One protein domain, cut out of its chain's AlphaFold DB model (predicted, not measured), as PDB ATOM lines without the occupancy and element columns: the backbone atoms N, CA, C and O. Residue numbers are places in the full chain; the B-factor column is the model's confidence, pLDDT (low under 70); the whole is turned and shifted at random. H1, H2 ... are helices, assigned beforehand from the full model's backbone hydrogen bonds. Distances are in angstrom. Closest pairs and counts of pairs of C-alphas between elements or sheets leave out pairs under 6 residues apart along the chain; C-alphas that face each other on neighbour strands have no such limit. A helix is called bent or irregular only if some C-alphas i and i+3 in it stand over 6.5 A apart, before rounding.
ATOM      1  N   PRO A 231     -19.464  43.072  -9.078       92.94
ATOM      2  CA  PRO A 231     -19.086  42.276  -7.917       92.94
ATOM      3  C   PRO A 231     -19.754  40.894  -7.924       92.94
ATOM      4  O   PRO A 231     -20.929  40.749  -8.282       92.94
ATOM      5  N   SER A 232     -19.020  39.867  -7.498       92.88
ATOM      6  CA  SER A 232     -19.474  38.473  -7.576       92.88
ATOM      7  C   SER A 232     -20.749  38.207  -6.771       92.88
ATOM      8  O   SER A 232     -21.608  37.443  -7.200       92.88
ATOM      9  N   GLU A 233     -20.902  38.889  -5.643       94.88
ATOM     10  CA  GLU A 233     -22.020  38.812  -4.712       94.88
ATOM     11  C   GLU A 233     -23.301  39.343  -5.356       94.88
ATOM     12  O   GLU A 233     -24.363  38.732  -5.242       94.88
ATOM     13  N   ILE A 234     -23.183  40.445  -6.102       96.12
ATOM     14  CA  ILE A 234     -24.280  41.063  -6.849       96.12
ATOM     15  C   ILE A 234     -24.704  40.162  -8.012       96.12
ATOM     16  O   ILE A 234     -25.892  39.886  -8.189       96.12
ATOM     17  N   MET A 235     -23.731  39.630  -8.759       94.56
ATOM     18  CA  MET A 235     -23.987  38.674  -9.839       94.56
ATOM     19  C   MET A 235     -24.688  37.413  -9.318       94.56
ATOM     20  O   MET A 235     -25.707  36.987  -9.862       94.56
ATOM     21  N   GLN A 236     -24.173  36.820  -8.237       95.38
ATOM     22  CA  GLN A 236     -24.767  35.644  -7.603       95.38
ATOM     23  C   GLN A 236     -26.185  35.927  -7.111       95.38
ATOM     24  O   GLN A 236     -27.061  35.081  -7.279       95.38
ATOM     25  N   TYR A 237     -26.424  37.109  -6.544       95.56
ATOM     26  CA  TYR A 237     -27.746  37.507  -6.087       95.56
ATOM     27  C   TYR A 237     -28.757  37.613  -7.240       95.56
ATOM     28  O   TYR A 237     -29.834  37.026  -7.148       95.56
ATOM     29  N   SER A 238     -28.410  38.272  -8.352       93.88
ATOM     30  CA  SER A 238     -29.276  38.337  -9.544       93.88
ATOM     31  C   SER A 238     -29.563  36.940 -10.121       93.88
ATOM     32  O   SER A 238     -30.719  36.592 -10.380       93.88
ATOM     33  N   ILE A 239     -28.551  36.063 -10.204       94.12
ATOM     34  CA  ILE A 239     -28.737  34.664 -10.639       94.12
ATOM     35  C   ILE A 239     -29.707  33.917  -9.710       94.12
ATOM     36  O   ILE A 239     -30.584  33.195 -10.188       94.12
ATOM     37  N   GLN A 240     -29.572  34.081  -8.390       94.62
ATOM     38  CA  GLN A 240     -30.451  33.446  -7.404       94.62
ATOM     39  C   GLN A 240     -31.893  33.956  -7.505       94.62
ATOM     40  O   GLN A 240     -32.824  33.148  -7.478       94.62
ATOM     41  N   GLN A 241     -32.085  35.268  -7.674       92.19
ATOM     42  CA  GLN A 241     -33.404  35.855  -7.903       92.19
ATOM     43  C   GLN A 241     -34.057  35.274  -9.167       92.19
ATOM     44  O   GLN A 241     -35.201  34.821  -9.111       92.19
ATOM     45  N   GLY A 242     -33.320  35.186 -10.279       90.12
ATOM     46  CA  GLY A 242     -33.808  34.561 -11.513       90.12
ATOM     47  C   GLY A 242     -34.164  33.080 -11.341       90.12
ATOM     48  O   GLY A 242     -35.230  32.638 -11.769       90.12
ATOM     49  N   ALA A 243     -33.313  32.314 -10.654       91.38
ATOM     50  CA  ALA A 243     -33.537  30.890 -10.401       91.38
ATOM     51  C   ALA A 243     -34.726  30.612  -9.463       91.38
ATOM     52  O   ALA A 243     -35.331  29.544  -9.543       91.38
ATOM     53  N   SER A 244     -35.082  31.562  -8.591       90.75
ATOM     54  CA  SER A 244     -36.221  31.438  -7.672       90.75
ATOM     55  C   SER A 244     -37.590  31.498  -8.366       90.75
ATOM     56  O   SER A 244     -38.604  31.166  -7.752       90.75
ATOM     57  N   GLY A 245     -37.635  31.932  -9.632       86.50
ATOM     58  CA  GLY A 245     -38.875  32.157 -10.379       86.50
ATOM     59  C   GLY A 245     -39.645  33.417  -9.963       86.50
ATOM     60  O   GLY A 245     -40.729  33.650 -10.488       86.50
ATOM     61  N   GLN A 246     -39.101  34.223  -9.043       85.56
ATOM     62  CA  GLN A 246     -39.698  35.492  -8.610       85.56
ATOM     63  C   GLN A 246     -39.499  36.606  -9.647       85.56
ATOM     64  O   GLN A 246     -40.357  37.474  -9.782       85.56
ATOM     65  N   VAL A 247     -38.411  36.559 -10.424       92.19
ATOM     66  CA  VAL A 247     -38.097  37.581 -11.433       92.19
ATOM     67  C   VAL A 247     -38.733  37.263 -12.784       92.19
ATOM     68  O   VAL A 247     -38.497  36.215 -13.388       92.19
ATOM     69  N   ASN A 248     -39.482  38.226 -13.314       93.12
ATOM     70  CA  ASN A 248     -39.960  38.250 -14.684       93.12
ATOM     71  C   ASN A 248     -39.041  39.133 -15.542       93.12
ATOM     72  O   ASN A 248     -39.036  40.363 -15.438       93.12
ATOM     73  N   VAL A 249     -38.291  38.499 -16.449       91.75
ATOM     74  CA  VAL A 249     -37.353  39.187 -17.353       91.75
ATOM     75  C   VAL A 249     -38.058  40.230 -18.223       91.75
ATOM     76  O   VAL A 249     -37.523  41.311 -18.444       91.75
ATOM     77  N   GLN A 250     -39.278  39.957 -18.694       92.25
ATOM     78  CA  GLN A 250     -40.013  40.899 -19.538       92.25
ATOM     79  C   GLN A 250     -40.454  42.140 -18.758       92.25
ATOM     80  O   GLN A 250     -40.414  43.239 -19.307       92.25
ATOM     81  N   THR A 251     -40.881  41.973 -17.504       91.88
ATOM     82  CA  THR A 251     -41.208  43.090 -16.608       91.88
ATOM     83  C   THR A 251     -39.960  43.914 -16.304       91.88
ATOM     84  O   THR A 251     -39.979  45.128 -16.486       91.88
ATOM     85  N   THR A 252     -38.855  43.244 -15.974       92.50
ATOM     86  CA  THR A 252     -37.552  43.871 -15.706       92.50
ATOM     87  C   THR A 252     -37.064  44.701 -16.900       92.50
ATOM     88  O   THR A 252     -36.707  45.865 -16.754       92.50
ATOM     89  N   LEU A 253     -37.116  44.143 -18.115       92.75
ATOM     90  CA  LEU A 253     -36.718  44.852 -19.337       92.75
ATOM     91  C   LEU A 253     -37.647  46.020 -19.676       92.75
ATOM     92  O   LEU A 253     -37.183  47.028 -20.201       92.75
ATOM     93  N   LYS A 254     -38.952  45.900 -19.399       91.12
ATOM     94  CA  LYS A 254     -39.895  47.012 -19.580       91.12
ATOM     95  C   LYS A 254     -39.565  48.167 -18.645       91.12
ATOM     96  O   LYS A 254     -39.543  49.299 -19.113       91.12
ATOM     97  N   LEU A 255     -39.285  47.874 -17.374       90.19
ATOM     98  CA  LEU A 255     -38.882  48.879 -16.395       90.19
ATOM     99  C   LEU A 255     -37.597  49.587 -16.845       90.19
ATOM    100  O   LEU A 255     -37.589  50.807 -16.989       90.19
ATOM    101  N   LEU A 256     -36.566  48.817 -17.204       90.81
ATOM    102  CA  LEU A 256     -35.294  49.351 -17.697       90.81
ATOM    103  C   LEU A 256     -35.452  50.218 -18.959       90.81
ATOM    104  O   LEU A 256     -34.792  51.241 -19.111       90.81
ATOM    105  N   ALA A 257     -36.331  49.815 -19.879       90.62
ATOM    106  CA  ALA A 257     -36.594  50.549 -21.115       90.62
ATOM    107  C   ALA A 257     -37.500  51.778 -20.920       90.62
ATOM    108  O   ALA A 257     -37.736  52.514 -21.877       90.62
ATOM    109  N   SER A 258     -38.052  51.993 -19.724       88.12
ATOM    110  CA  SER A 258     -38.998  53.073 -19.424       88.12
ATOM    111  C   SER A 258     -38.558  53.900 -18.211       88.12
ATOM    112  O   SER A 258     -39.326  54.036 -17.263       88.12
ATOM    113  N   PRO A 259     -37.366  54.533 -18.250       83.00
ATOM    114  CA  PRO A 259     -36.833  55.307 -17.122       83.00
ATOM    115  C   PRO A 259     -37.677  56.542 -16.763       83.00
ATOM    116  O   PRO A 259     -37.508  57.122 -15.698       83.00
ATOM    117  N   ALA A 260     -38.574  56.968 -17.659       81.69
ATOM    118  CA  ALA A 260     -39.511  58.066 -17.423       81.69
ATOM    119  C   ALA A 260     -40.845  57.614 -16.796       81.69
ATOM    120  O   ALA A 260     -41.647  58.462 -16.409       81.69
ATOM    121  N   CYS A 261     -41.114  56.306 -16.739       80.56
ATOM    122  CA  CYS A 261     -42.314  55.759 -16.113       80.56
ATOM    123  C   CYS A 261     -42.051  55.508 -14.630       80.56
ATOM    124  O   CYS A 261     -40.972  55.055 -14.252       80.56
ATOM    125  N   HIS A 262     -43.046  55.763 -13.784       78.94
ATOM    126  CA  HIS A 262     -42.938  55.394 -12.382       78.94
ATOM    127  C   HIS A 262     -43.155  53.885 -12.228       78.94
ATOM    128  O   HIS A 262     -43.875  53.265 -13.010       78.94
ATOM    129  N   LEU A 263     -42.581  53.289 -11.181       81.12
ATOM    130  CA  LEU A 263     -42.742  51.861 -10.894       81.12
ATOM    131  C   LEU A 263     -44.213  51.372 -10.927       81.12
ATOM    132  O   LEU A 263     -44.456  50.322 -11.524       81.12
ATOM    133  N   PRO A 264     -45.213  52.107 -10.384       82.50
ATOM    134  CA  PRO A 264     -46.618  51.691 -10.450       82.50
ATOM    135  C   PRO A 264     -47.195  51.636 -11.872       82.50
ATOM    136  O   PRO A 264     -48.195  50.953 -12.095       82.50
ATOM    137  N   ASP A 265     -46.576  52.325 -12.835       84.81
ATOM    138  CA  ASP A 265     -47.008  52.340 -14.237       84.81
ATOM    139  C   ASP A 265     -46.621  51.046 -14.975       84.81
ATOM    140  O   ASP A 265     -47.131  50.774 -16.065       84.81
ATOM    141  N   VAL A 266     -45.743  50.224 -14.385       85.50
ATOM    142  CA  VAL A 266     -45.330  48.922 -14.918       85.50
ATOM    143  C   VAL A 266     -45.926  47.810 -14.039       85.50
ATOM    144  O   VAL A 266     -45.400  47.508 -12.967       85.50
ATOM    145  N   PRO A 267     -47.023  47.153 -14.467       84.56
ATOM    146  CA  PRO A 267     -47.714  46.165 -13.642       84.56
ATOM    147  C   PRO A 267     -46.799  45.023 -13.186       84.56
ATOM    148  O   PRO A 267     -46.146  44.374 -14.006       84.56
ATOM    149  N   GLY A 268     -46.783  44.766 -11.876       84.69
ATOM    150  CA  GLY A 268     -45.970  43.716 -11.258       84.69
ATOM    151  C   GLY A 268     -44.476  44.042 -11.154       84.69
ATOM    152  O   GLY A 268     -43.709  43.173 -10.740       84.69
ATOM    153  N   ALA A 269     -44.039  45.255 -11.514       86.56
ATOM    154  CA  ALA A 269     -42.624  45.615 -11.467       86.56
ATOM    155  C   ALA A 269     -42.055  45.666 -10.049       86.56
ATOM    156  O   ALA A 269     -40.891  45.321  -9.867       86.56
ATOM    157  N   GLU A 270     -42.859  46.025  -9.049       86.00
ATOM    158  CA  GLU A 270     -42.403  46.052  -7.657       86.00
ATOM    159  C   GLU A 270     -42.015  44.662  -7.131       86.00
ATOM    160  O   GLU A 270     -41.047  44.542  -6.385       86.00
ATOM    161  N   GLU A 271     -42.754  43.628  -7.536       87.00
ATOM    162  CA  GLU A 271     -42.646  42.267  -6.995       87.00
ATOM    163  C   GLU A 271     -41.776  41.348  -7.854       87.00
ATOM    164  O   GLU A 271     -41.213  40.382  -7.346       87.00
ATOM    165  N   SER A 272     -41.713  41.611  -9.164       90.38
ATOM    166  CA  SER A 272     -41.131  40.682 -10.141       90.38
ATOM    167  C   SER A 272     -39.990  41.262 -10.971       90.38
ATOM    168  O   SER A 272     -39.510  40.592 -11.886       90.38
ATOM    169  N   SER A 273     -39.540  42.487 -10.691       90.56
ATOM    170  CA  SER A 273     -38.321  43.008 -11.321       90.56
ATOM    171  C   SER A 273     -37.087  42.570 -10.548       90.56
ATOM    172  O   SER A 273     -37.119  42.491  -9.322       90.56
ATOM    173  N   ASP A 274     -35.987  42.323 -11.256       90.75
ATOM    174  CA  ASP A 274     -34.693  42.134 -10.600       90.75
ATOM    175  C   ASP A 274     -34.314  43.406  -9.823       90.75
ATOM    176  O   ASP A 274     -34.246  44.492 -10.403       90.75
ATOM    177  N   HIS A 275     -34.051  43.269  -8.521       90.25
ATOM    178  CA  HIS A 275     -33.660  44.390  -7.661       90.25
ATOM    179  C   HIS A 275     -32.372  45.104  -8.093       90.25
ATOM    180  O   HIS A 275     -32.150  46.227  -7.671       90.25
ATOM    181  N   LEU A 276     -31.500  44.473  -8.883       88.88
ATOM    182  CA  LEU A 276     -30.310  45.132  -9.426       88.88
ATOM    183  C   LEU A 276     -30.646  46.072 -10.594       88.88
ATOM    184  O   LEU A 276     -29.907  47.017 -10.852       88.88
ATOM    185  N   VAL A 277     -31.707  45.769 -11.345       86.31
ATOM    186  CA  VAL A 277     -32.089  46.514 -12.557       86.31
ATOM    187  C   VAL A 277     -33.076  47.641 -12.249       86.31
ATOM    188  O   VAL A 277     -33.139  48.608 -13.005       86.31
ATOM    189  N   ARG A 278     -33.859  47.478 -11.182       83.50
ATOM    190  CA  ARG A 278     -34.812  48.463 -10.667       83.50
ATOM    191  C   ARG A 278     -34.094  49.683 -10.094       83.50
ATOM    192  O   ARG A 278     -34.507  50.800 -10.463       83.50
TER     193      ARG A 278
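Overview. This is residues 231 to 278 of the 278 residues of the protein "Hypothetical protein" of Timema poppense (UniProt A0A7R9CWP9). Two short helices, H2 and the four-residue H3, pack together as a small body, with the long loop of residues 257 to 268 running out beyond them and back. H1, the longest helix, is set off to one side as a separate arm, and the last residues, 273 to 278, fold into the space between H1 and that body. The printed part has 48 residues, with three named helices in the order H1, H2, H3 along the chain and no named strand; its class is all helix, and 24 of the 48 residues are in named elements. The whole is compact, with a radius of gyration of the C-alphas of 10.8 A, and the C-alphas span 30 by 21 by 13 A along their three main axes.

Arrangement. H1, residues 232 to 243, touches no helix. A tight link of 5 residues joins it to H2, residues 249 to 256. H1 and H2 are apart, but only just: their closest C-alphas are 8.3 A apart. A long link of 12 residues, 257 to 268, then joins H2 to H3, residues 269 to 272. H2 and H3 touch, with 5 pairs of C-alphas within 8 A; the closest C-alphas of the two are those of Thr 251 and Ala 269, 5.9 A apart. Their centres are 9.6 A apart. H1 and H3 are apart. In H1 and H2 every pair of O i and N i+4 is within hydrogen-bond range. H3 is too short for such a pair, and its one pair of O i and N i+3 is not within range.

Along the chain. H1 runs from Ser 232, whose C-alpha is at (-19.474, 38.473, -7.576), to Ala 243, and measures 16.2 A from first to last C-alpha. H2 runs from Val 249, with its C-alpha at (-37.353, 39.187, -17.353), to Leu 256, and measures 10.4 A. H3 runs from Ala 269 to Ser 272, whose C-alpha is at (-41.131, 40.682, -10.141), and measures 5.3 A. None of the three helices is bent.

Size, cuts and confidence. The two C-alphas farthest apart are those of Ser 232 and Asp 265, at 31.5 A. The C-alphas of Pro 231 and Arg 278, the first and last printed residues, are 17.1 A apart. Arg 278 is also the chain's last residue. The printed part has no cut. The C-alphas of residues 257 to 268, a stretch with no named element, lie 10 to 16 A from the mean of the C-alphas. The mean pLDDT of the printed part is 89.3, and no printed residue is under 70.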